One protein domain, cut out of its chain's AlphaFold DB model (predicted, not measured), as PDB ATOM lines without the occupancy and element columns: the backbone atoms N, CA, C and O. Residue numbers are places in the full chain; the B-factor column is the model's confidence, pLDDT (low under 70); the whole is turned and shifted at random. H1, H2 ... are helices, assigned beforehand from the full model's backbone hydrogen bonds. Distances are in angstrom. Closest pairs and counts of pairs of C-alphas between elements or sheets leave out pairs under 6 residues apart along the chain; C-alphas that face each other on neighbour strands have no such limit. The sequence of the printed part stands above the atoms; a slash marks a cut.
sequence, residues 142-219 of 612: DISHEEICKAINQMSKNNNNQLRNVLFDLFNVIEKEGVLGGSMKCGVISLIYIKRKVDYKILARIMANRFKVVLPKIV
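Overview. This is residues 142 to 219 of the 612 residues of the protein "zf-RVT domain-containing protein" of Mytilus coruscus (UniProt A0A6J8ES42). H1 crosses the long helix H4, and H2 packs on H1. Residues 189 to 195 and 211 to 219 stick out. The printed part, 78 residues with four named helices, H1 to H4, is all helix and only just compact, close to loose, with radius of gyration of the C-alphas 13.6 A, spans 38 by 32 by 30 A.

Arrangement. H4, residues 199 to 218, touches H1, residues 145 to 155, with 202 to 206 alone, about perpendicular at 82 degrees, closest C-alphas Ala 151 and Arg 205, 5.8 A. H2, residues 162 to 177, touches H1 with 164 to 168 alone, closest C-alphas His 145 and Phe 168, 6.4 A. H3, residues 182 to 185, is close to H4 but not clearly touching. In H1 every O i to N i+4 pair is within hydrogen-bond range, in H2 11 of 12, in H4 11 of 16.

Along the chain. H4 begins at C-alpha 199 at (34.986, -45.217, 5.125) and ends at C-alpha 218 at (11.197, -43.829, 20.871), 28.6 A from first to last C-alpha.

Size, cuts and confidence. The H3 to H4 link is long; 30 residues have pLDDT under 70.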
ATOM      1  N   ASP A 142      17.578 -47.642   0.847       88.88
ATOM      2  CA  ASP A 142      18.931 -47.722   0.279       88.88
ATOM      3  C   ASP A 142      19.733 -46.422   0.497       88.88
ATOM      4  O   ASP A 142      19.200 -45.303   0.436       88.88
ATOM      5  N   ILE A 143      21.038 -46.545   0.749       89.00
ATOM      6  CA  ILE A 143      21.917 -45.385   0.954       89.00
ATOM      7  C   ILE A 143      22.003 -44.531  -0.314       89.00
ATOM      8  O   ILE A 143      22.427 -44.981  -1.373       89.00
ATOM      9  N   SER A 144      21.689 -43.237  -0.196       89.62
ATOM     10  CA  SER A 144      21.730 -42.303  -1.329       89.62
ATOM     11  C   SER A 144      23.070 -41.559  -1.476       89.62
ATOM     12  O   SER A 144      23.792 -41.290  -0.510       89.62
ATOM     13  N   HIS A 145      23.386 -41.107  -2.698       84.00
ATOM     14  CA  HIS A 145      24.535 -40.219  -2.944       84.00
ATOM     15  C   HIS A 145      24.467 -38.911  -2.137       84.00
ATOM     16  O   HIS A 145      25.508 -38.373  -1.743       84.00
ATOM     17  N   GLU A 146      23.265 -38.387  -1.886       88.19
ATOM     18  CA  GLU A 146      23.070 -37.165  -1.106       88.19
ATOM     19  C   GLU A 146      23.485 -37.365   0.358       88.19
ATOM     20  O   GLU A 146      24.198 -36.528   0.922       88.19
ATOM     21  N   GLU A 147      23.125 -38.501   0.959       89.81
ATOM     22  CA  GLU A 147      23.518 -38.848   2.326       89.81
ATOM     23  C   GLU A 147      25.034 -38.992   2.471       89.81
ATOM     24  O   GLU A 147      25.617 -38.463   3.424       89.81
ATOM     25  N   ILE A 148      25.691 -39.618   1.489       84.44
ATOM     26  CA  ILE A 148      27.155 -39.722   1.436       84.44
ATOM     27  C   ILE A 148      27.783 -38.327   1.361       84.44
ATOM     28  O   ILE A 148      28.696 -38.011   2.130       84.44
ATOM     29  N   CYS A 149      27.275 -37.455   0.484       81.94
ATOM     30  CA  CYS A 149      27.754 -36.075   0.371       81.94
ATOM     31  C   CYS A 149      27.599 -35.316   1.694       81.94
ATOM     32  O   CYS A 149      28.534 -34.657   2.157       81.94
ATOM     33  N   LYS A 150      26.431 -35.435   2.329       85.81
ATOM     34  CA  LYS A 150      26.122 -34.797   3.611       85.81
ATOM     35  C   LYS A 150      27.052 -35.292   4.719       85.81
ATOM     36  O   LYS A 150      27.593 -34.470   5.462       85.81
ATOM     37  N   ALA A 151      27.299 -36.598   4.802       84.25
ATOM     38  CA  ALA A 151      28.214 -37.193   5.771       84.25
ATOM     39  C   ALA A 151      29.667 -36.730   5.560       84.25
ATOM     40  O   ALA A 151      30.322 -36.303   6.517       84.25
ATOM     41  N   ILE A 152      30.154 -36.724   4.313       76.62
ATOM     42  CA  ILE A 152      31.505 -36.249   3.971       76.62
ATOM     43  C   ILE A 152      31.675 -34.780   4.357       76.62
ATOM     44  O   ILE A 152      32.656 -34.447   5.024       76.62
ATOM     45  N   ASN A 153      30.713 -33.920   4.013       76.62
ATOM     46  CA  ASN A 153      30.770 -32.484   4.304       76.62
ATOM     47  C   ASN A 153      30.766 -32.187   5.813       76.62
ATOM     48  O   ASN A 153      31.443 -31.264   6.270       76.62
ATOM     49  N   GLN A 154      30.047 -32.987   6.605       75.69
ATOM     50  CA  GLN A 154      30.054 -32.882   8.069       75.69
ATOM     51  C   GLN A 154      31.399 -33.306   8.685       75.69
ATOM     52  O   GLN A 154      31.772 -32.817   9.753       75.69
ATOM     53  N   MET A 155      32.142 -34.202   8.028       63.88
ATOM     54  CA  MET A 155      33.412 -34.746   8.524       63.88
ATOM     55  C   MET A 155      34.654 -34.018   7.975       63.88
ATOM     56  O   MET A 155      35.689 -33.936   8.648       63.88
ATOM     57  N   SER A 156      34.600 -33.483   6.752       55.78
ATOM     58  CA  SER A 156      35.719 -32.799   6.099       55.78
ATOM     59  C   SER A 156      35.257 -31.808   5.024       55.78
ATOM     60  O   SER A 156      34.361 -32.107   4.251       55.78
ATOM     61  N   LYS A 157      35.922 -30.649   4.913       50.62
ATOM     62  CA  LYS A 157      35.668 -29.646   3.860       50.62
ATOM     63  C   LYS A 157      36.237 -30.036   2.470       50.62
ATOM     64  O   LYS A 157      36.591 -29.144   1.711       50.62
ATOM     65  N   ASN A 158      36.399 -31.328   2.152       46.75
ATOM     66  CA  ASN A 158      36.989 -31.772   0.877       46.75
ATOM     67  C   ASN A 158      35.924 -32.316  -0.089       46.75
ATOM     68  O   ASN A 158      35.214 -33.268   0.228       46.75
ATOM     69  N   ASN A 159      35.869 -31.738  -1.292       47.00
ATOM     70  CA  ASN A 159      34.903 -32.043  -2.353       47.00
ATOM     71  C   ASN A 159      35.496 -32.973  -3.425       47.00
ATOM     72  O   ASN A 159      35.580 -32.583  -4.585       47.00
ATOM     73  N   ASN A 160      35.940 -34.183  -3.067       52.59
ATOM     74  CA  ASN A 160      36.447 -35.113  -4.084       52.59
ATOM     75  C   ASN A 160      35.314 -36.011  -4.618       52.59
ATOM     76  O   ASN A 160      34.774 -36.824  -3.868       52.59
ATOM     77  N   ASN A 161      34.919 -35.834  -5.884       51.44
ATOM     78  CA  ASN A 161      33.715 -36.453  -6.462       51.44
ATOM     79  C   ASN A 161      33.881 -37.943  -6.806       51.44
ATOM     80  O   ASN A 161      32.931 -38.699  -6.637       51.44
ATOM     81  N   GLN A 162      35.067 -38.394  -7.228       50.78
ATOM     82  CA  GLN A 162      35.292 -39.798  -7.620       50.78
ATOM     83  C   GLN A 162      35.171 -40.776  -6.443       50.78
ATOM     84  O   GLN A 162      34.590 -41.849  -6.581       50.78
ATOM     85  N   LEU A 163      35.628 -40.372  -5.252       62.28
ATOM     86  CA  LEU A 163      35.507 -41.174  -4.032       62.28
ATOM     87  C   LEU A 163      34.038 -41.422  -3.643       62.28
ATOM     88  O   LEU A 163      33.728 -42.432  -3.021       62.28
ATOM     89  N   ARG A 164      33.119 -40.520  -4.015       68.06
ATOM     90  CA  ARG A 164      31.693 -40.633  -3.669       68.06
ATOM     91  C   ARG A 164      31.018 -41.801  -4.378       68.06
ATOM     92  O   ARG A 164      30.177 -42.445  -3.766       68.06
ATOM     93  N   ASN A 165      31.400 -42.076  -5.625       65.62
ATOM     94  CA  ASN A 165      30.816 -43.163  -6.410       65.62
ATOM     95  C   ASN A 165      31.297 -44.523  -5.902       65.62
ATOM     96  O   ASN A 165      30.483 -45.389  -5.621       65.62
ATOM     97  N   VAL A 166      32.602 -44.654  -5.645       70.75
ATOM     98  CA  VAL A 166      33.174 -45.881  -5.068       70.75
ATOM     99  C   VAL A 166      32.574 -46.189  -3.692       70.75
ATOM    100  O   VAL A 166      32.277 -47.341  -3.390       70.75
ATOM    101  N   LEU A 167      32.375 -45.168  -2.849       73.88
ATOM    102  CA  LEU A 167      31.738 -45.345  -1.542       73.88
ATOM    103  C   LEU A 167      30.256 -45.714  -1.654       73.88
ATOM    104  O   LEU A 167      29.785 -46.503  -0.846       73.88
ATOM    105  N   PHE A 168      29.538 -45.160  -2.632       75.69
ATOM    106  CA  PHE A 168      28.141 -45.505  -2.887       75.69
ATOM    107  C   PHE A 168      27.997 -46.980  -3.262       75.69
ATOM    108  O   PHE A 168      27.259 -47.705  -2.599       75.69
ATOM    109  N   ASP A 169      28.784 -47.446  -4.234       72.38
ATOM    110  CA  ASP A 169      28.777 -48.850  -4.647       72.38
ATOM    111  C   ASP A 169      29.149 -49.774  -3.475       72.38
ATOM    112  O   ASP A 169      28.474 -50.770  -3.218       72.38
ATOM    113  N   LEU A 170      30.186 -49.412  -2.709       79.44
ATOM    114  CA  LEU A 170      30.622 -50.172  -1.537       79.44
ATOM    115  C   LEU A 170      29.535 -50.263  -0.459       79.44
ATOM    116  O   LEU A 170      29.309 -51.342   0.084       79.44
ATOM    117  N   PHE A 171      28.897 -49.146  -0.105       82.81
ATOM    118  CA  PHE A 171      27.904 -49.123   0.967       82.81
ATOM    119  C   PHE A 171      26.624 -49.862   0.582       82.81
ATOM    120  O   PHE A 171      26.114 -50.602   1.417       82.81
ATOM    121  N   ASN A 172      26.188 -49.777  -0.676       78.12
ATOM    122  CA  ASN A 172      25.039 -50.545  -1.164       78.12
ATOM    123  C   ASN A 172      25.318 -52.056  -1.164       78.12
ATOM    124  O   ASN A 172      24.445 -52.852  -0.827       78.12
ATOM    125  N   VAL A 173      26.546 -52.474  -1.498       77.25
ATOM    126  CA  VAL A 173      26.949 -53.886  -1.365       77.25
ATOM    127  C   VAL A 173      26.941 -54.319   0.102       77.25
ATOM    128  O   VAL A 173      26.443 -55.395   0.413       77.25
ATOM    129  N   ILE A 174      27.455 -53.492   1.018       80.75
ATOM    130  CA  ILE A 174      27.450 -53.795   2.460       80.75
ATOM    131  C   ILE A 174      26.023 -53.927   3.000       80.75
ATOM    132  O   ILE A 174      25.763 -54.841   3.778       80.75
ATOM    133  N   GLU A 175      25.123 -53.028   2.605       78.50
ATOM    134  CA  GLU A 175      23.712 -53.036   3.006       78.50
ATOM    135  C   GLU A 175      23.003 -54.296   2.499       78.50
ATOM    136  O   GLU A 175      22.362 -55.000   3.276       78.50
ATOM    137  N   LYS A 176      23.219 -54.652   1.227       78.12
ATOM    138  CA  LYS A 176      22.614 -55.836   0.608       78.12
ATOM    139  C   LYS A 176      23.137 -57.157   1.171       78.12
ATOM    140  O   LYS A 176      22.362 -58.085   1.381       78.12
ATOM    141  N   GLU A 177      24.447 -57.266   1.372       81.19
ATOM    142  CA  GLU A 177      25.078 -58.503   1.844       81.19
ATOM    143  C   GLU A 177      25.040 -58.623   3.378       81.19
ATOM    144  O   GLU A 177      25.269 -59.702   3.917       81.19
ATOM    145  N   GLY A 178      24.787 -57.526   4.105       78.25
ATOM    146  CA  GLY A 178      24.796 -57.485   5.571       78.25
ATOM    147  C   GLY A 178      26.187 -57.682   6.192       78.25
ATOM    148  O   GLY A 178      26.313 -57.969   7.385       78.25
ATOM    149  N   VAL A 179      27.258 -57.554   5.401       74.88
ATOM    150  CA  VAL A 179      28.628 -57.873   5.821       74.88
ATOM    151  C   VAL A 179      29.542 -56.659   5.679       74.88
ATOM    152  O   VAL A 179      29.843 -56.196   4.584       74.88
ATOM    153  N   LEU A 180      30.090 -56.194   6.806       72.19
ATOM    154  CA  LEU A 180      31.129 -55.162   6.809       72.19
ATOM    155  C   LEU A 180      32.453 -55.684   6.221       72.19
ATOM    156  O   LEU A 180      32.878 -56.813   6.499       72.19
ATOM    157  N   GLY A 181      33.154 -54.828   5.475       66.31
ATOM    158  CA  GLY A 181      34.501 -55.114   4.977       66.31
ATOM    159  C   GLY A 181      35.508 -55.345   6.112       66.31
ATOM    160  O   GLY A 181      35.372 -54.795   7.206       66.31
ATOM    161  N   GLY A 182      36.554 -56.142   5.862       62.25
ATOM    162  CA  GLY A 182      37.554 -56.498   6.882       62.25
ATOM    163  C   GLY A 182      38.208 -55.282   7.558       62.25
ATOM    164  O   GLY A 182      38.393 -55.271   8.773       62.25
ATOM    165  N   SER A 183      38.461 -54.204   6.808       58.28
ATOM    166  CA  SER A 183      38.984 -52.937   7.343       58.28
ATOM    167  C   SER A 183      38.048 -52.276   8.365       58.28
ATOM    168  O   SER A 183      38.538 -51.664   9.320       58.28
ATOM    169  N   MET A 184      36.729 -52.424   8.197       64.75
ATOM    170  CA  MET A 184      35.680 -51.832   9.037       64.75
ATOM    171  C   MET A 184      35.403 -52.642  10.309       64.75
ATOM    172  O   MET A 184      34.874 -52.098  11.271       64.75
ATOM    173  N   LYS A 185      35.792 -53.922  10.332       62.59
ATOM    174  CA  LYS A 185      35.619 -54.829  11.480       62.59
ATOM    175  C   LYS A 185      36.725 -54.715  12.530       62.59
ATOM    176  O   LYS A 185      36.558 -55.166  13.655       62.59
ATOM    177  N   CYS A 186      37.860 -54.108  12.188       53.38
ATOM    178  CA  CYS A 186      38.968 -53.951  13.126       53.38
ATOM    179  C   CYS A 186      38.910 -52.573  13.811       53.38
ATOM    180  O   CYS A 186      39.107 -51.542  13.162       53.38
ATOM    181  N   GLY A 187      38.719 -52.518  15.127       48.81
ATOM    182  CA  GLY A 187      38.968 -51.296  15.898       48.81
ATOM    183  C   GLY A 187      40.468 -50.999  15.937       48.81
ATOM    184  O   GLY A 187      41.265 -51.892  16.202       48.81
ATOM    185  N   VAL A 188      40.892 -49.762  15.655       47.09
ATOM    186  CA  VAL A 188      42.294 -49.384  15.896       47.09
ATOM    187  C   VAL A 188      42.407 -48.929  17.349       47.09
ATOM    188  O   VAL A 188      42.285 -47.738  17.632       47.09
ATOM    189  N   ILE A 189      42.643 -49.862  18.273       44.09
ATOM    190  CA  ILE A 189      43.160 -49.508  19.600       44.09
ATOM    191  C   ILE A 189      44.616 -49.117  19.371       44.09
ATOM    192  O   ILE A 189      45.503 -49.957  19.282       44.09
ATOM    193  N   SER A 190      44.860 -47.830  19.151       36.94
ATOM    194  CA  SER A 190      46.217 -47.317  19.012       36.94
ATOM    195  C   SER A 190      46.419 -46.193  20.014       36.94
ATOM    196  O   SER A 190      45.712 -45.187  19.993       36.94
ATOM    197  N   LEU A 191      47.428 -46.356  20.875       34.50
ATOM    198  CA  LEU A 191      47.937 -45.315  21.782       34.50
ATOM    199  C   LEU A 191      48.412 -44.061  21.004       34.50
ATOM    200  O   LEU A 191      48.567 -42.963  21.554       34.50
ATOM    201  N   ILE A 192      48.588 -44.194  19.683       30.55
ATOM    202  CA  ILE A 192      48.879 -43.124  18.733       30.55
ATOM    203  C   ILE A 192      47.876 -43.204  17.578       30.55
ATOM    204  O   ILE A 192      47.868 -44.161  16.814       30.55
ATOM    205  N   TYR A 193      47.045 -42.171  17.446       35.00
ATOM    206  CA  TYR A 193      46.009 -42.062  16.421       35.00
ATOM    207  C   TYR A 193      46.600 -42.112  15.001       35.00
ATOM    208  O   TYR A 193      47.173 -41.128  14.535       35.00
ATOM    209  N   ILE A 194      46.405 -43.225  14.286       33.50
ATOM    210  CA  ILE A 194      46.704 -43.332  12.850       33.50
ATOM    211  C   ILE A 194      45.397 -43.170  12.063       33.50
ATOM    212  O   ILE A 194      44.434 -43.925  12.209       33.50
ATOM    213  N   LYS A 195      45.354 -42.147  11.207       41.00
ATOM    214  CA  LYS A 195      44.180 -41.711  10.439       41.00
ATOM    215  C   LYS A 195      43.935 -42.621   9.222       41.00
ATOM    216  O   LYS A 195      44.073 -42.172   8.094       41.00
ATOM    217  N   ARG A 196      43.594 -43.897   9.435       42.38
ATOM    218  CA  ARG A 196      43.454 -44.879   8.336       42.38
ATOM    219  C   ARG A 196      42.041 -45.404   8.049       42.38
ATOM    220  O   ARG A 196      41.905 -46.229   7.162       42.38
ATOM    221  N   LYS A 197      40.986 -44.938   8.733       54.06
ATOM    222  CA  LYS A 197      39.614 -45.472   8.542       54.06
ATOM    223  C   LYS A 197      38.574 -44.366   8.417       54.06
ATOM    224  O   LYS A 197      38.037 -43.887   9.420       54.06
ATOM    225  N   VAL A 198      38.385 -43.880   7.193       63.06
ATOM    226  CA  VAL A 198      37.443 -42.794   6.870       63.06
ATOM    227  C   VAL A 198      36.098 -43.358   6.403       63.06
ATOM    228  O   VAL A 198      35.064 -42.823   6.780       63.06
ATOM    229  N   ASP A 199      36.121 -44.472   5.679       67.50
ATOM    230  CA  ASP A 199      34.986 -45.217   5.125       67.50
ATOM    231  C   ASP A 199      33.963 -45.659   6.186       67.50
ATOM    232  O   ASP A 199      32.814 -45.223   6.136       67.50
ATOM    233  N   TYR A 200      34.378 -46.411   7.214       75.31
ATOM    234  CA  TYR A 200      33.488 -46.817   8.316       75.31
ATOM    235  C   TYR A 200      32.866 -45.606   9.025       75.31
ATOM    236  O   TYR A 200      31.694 -45.618   9.385       75.31
ATOM    237  N   LYS A 201      33.641 -44.530   9.215       76.31
ATOM    238  CA  LYS A 201      33.148 -43.317   9.881       76.31
ATOM    239  C   LYS A 201      32.113 -42.577   9.035       76.31
ATOM    240  O   LYS A 201      31.223 -41.960   9.613       76.31
ATOM    241  N   ILE A 202      32.237 -42.618   7.705       80.25
ATOM    242  CA  ILE A 202      31.230 -42.070   6.789       80.25
ATOM    243  C   ILE A 202      29.955 -42.908   6.886       80.25
ATOM    244  O   ILE A 202      28.897 -42.334   7.122       80.25
ATOM    245  N   LEU A 203      30.054 -44.239   6.802       83.19
ATOM    246  CA  LEU A 203      28.898 -45.130   6.934       83.19
ATOM    247  C   LEU A 203      28.188 -44.947   8.286       83.19
ATOM    248  O   LEU A 203      26.991 -44.681   8.336       83.19
ATOM    249  N   ALA A 204      28.940 -44.958   9.391       86.75
ATOM    250  CA  ALA A 204      28.405 -44.699  10.727       86.75
ATOM    251  C   ALA A 204      27.762 -43.305  10.842       86.75
ATOM    252  O   ALA A 204      26.776 -43.132  11.555       86.75
ATOM    253  N   ARG A 205      28.291 -42.297  10.134       88.56
ATOM    254  CA  ARG A 205      27.702 -40.953  10.092       88.56
ATOM    255  C   ARG A 205      26.381 -40.921   9.325       88.56
ATOM    256  O   ARG A 205      25.493 -40.182   9.744       88.56
ATOM    257  N   ILE A 206      26.257 -41.671   8.231       90.06
ATOM    258  CA  ILE A 206      25.001 -41.813   7.478       90.06
ATOM    259  C   ILE A 206      23.938 -42.425   8.393       90.06
ATOM    260  O   ILE A 206      22.921 -41.780   8.645       90.06
ATOM    261  N   MET A 207      24.243 -43.565   9.018       91.19
ATOM    262  CA  MET A 207      23.332 -44.229   9.960       91.19
ATOM    263  C   MET A 207      22.953 -43.321  11.135       91.19
ATOM    264  O   MET A 207      21.778 -43.148  11.449       91.19
ATOM    265  N   ALA A 208      23.931 -42.634  11.735       91.88
ATOM    266  CA  ALA A 208      23.665 -41.685  12.813       91.88
ATOM    267  C   ALA A 208      22.754 -40.524  12.380       91.88
ATOM    268  O   ALA A 208      21.986 -40.024  13.197       91.88
ATOM    269  N   ASN A 209      22.830 -40.075  11.120       91.50
ATOM    270  CA  ASN A 209      21.954 -39.028  10.594       91.50
ATOM    271  C   ASN A 209      20.511 -39.519  10.411       91.50
ATOM    272  O   ASN A 209      19.602 -38.728  10.662       91.50
ATOM    273  N   ARG A 210      20.306 -40.788  10.029       92.44
ATOM    274  CA  ARG A 210      18.975 -41.412   9.965       92.44
ATOM    275  C   ARG A 210      18.374 -41.560  11.359       92.44
ATOM    276  O   ARG A 210      17.339 -40.966  11.657       92.44
ATOM    277  N   PHE A 211      19.100 -42.215  12.267       91.50
ATOM    278  CA  PHE A 211      18.653 -42.427  13.649       91.50
ATOM    279  C   PHE A 211      18.401 -41.123  14.403       91.50
ATOM    280  O   PHE A 211      17.503 -41.056  15.237       91.50
ATOM    281  N   LYS A 212      19.121 -40.047  14.068       91.50
ATOM    282  CA  LYS A 212      18.896 -38.708  14.627       91.50
ATOM    283  C   LYS A 212      17.436 -38.244  14.558       91.50
ATOM    284  O   LYS A 212      17.018 -37.476  15.419       91.50
ATOM    285  N   VAL A 213      16.716 -38.632  13.503       90.75
ATOM    286  CA  VAL A 213      15.326 -38.222  13.239       90.75
ATOM    287  C   VAL A 213      14.346 -39.023  14.093       90.75
ATOM    288  O   VAL A 213      13.348 -38.478  14.561       90.75
ATOM    289  N   VAL A 214      14.659 -40.297  14.325       91.31
ATOM    290  CA  VAL A 214      13.721 -41.275  14.881       91.31
ATOM    291  C   VAL A 214      13.950 -41.520  16.375       91.31
ATOM    292  O   VAL A 214      12.988 -41.651  17.127       91.31
ATOM    293  N   LEU A 215      15.201 -41.480  16.852       91.19
ATOM    294  CA  LEU A 215      15.540 -41.686  18.267       91.19
ATOM    295  C   LEU A 215      14.725 -40.804  19.238       91.19
ATOM    296  O   LEU A 215      14.246 -41.343  20.232       91.19
ATOM    297  N   PRO A 216      14.480 -39.497  18.988       90.56
ATOM    298  CA  PRO A 216      13.662 -38.684  19.893       90.56
ATOM    299  C   PRO A 216      12.215 -39.174  20.072       90.56
ATOM    300  O   PRO A 216      11.589 -38.801  21.061       90.56
ATOM    301  N   LYS A 217      11.686 -39.969  19.129       89.00
ATOM    302  CA  LYS A 217      10.311 -40.493  19.145       89.00
ATOM    303  C   LYS A 217      10.160 -41.744  20.015       89.00
ATOM    304  O   LYS A 217       9.082 -41.969  20.549       89.00
ATOM    305  N   ILE A 218      11.225 -42.536  20.158       88.31
ATOM    306  CA  ILE A 218      11.197 -43.829  20.871       88.31
ATOM    307  C   ILE A 218      11.956 -43.821  22.194       88.31
ATOM    308  O   ILE A 218      11.651 -44.592  23.097       88.31
ATOM    309  N   VAL A 219      12.959 -42.953  22.319       88.50
ATOM    310  CA  VAL A 219      13.788 -42.868  23.517       88.50
ATOM    311  C   VAL A 219      13.053 -42.047  24.572       88.50
ATOM    312  O   VAL A 219      12.697 -40.893  24.326       88.50
TER     313      VAL A 219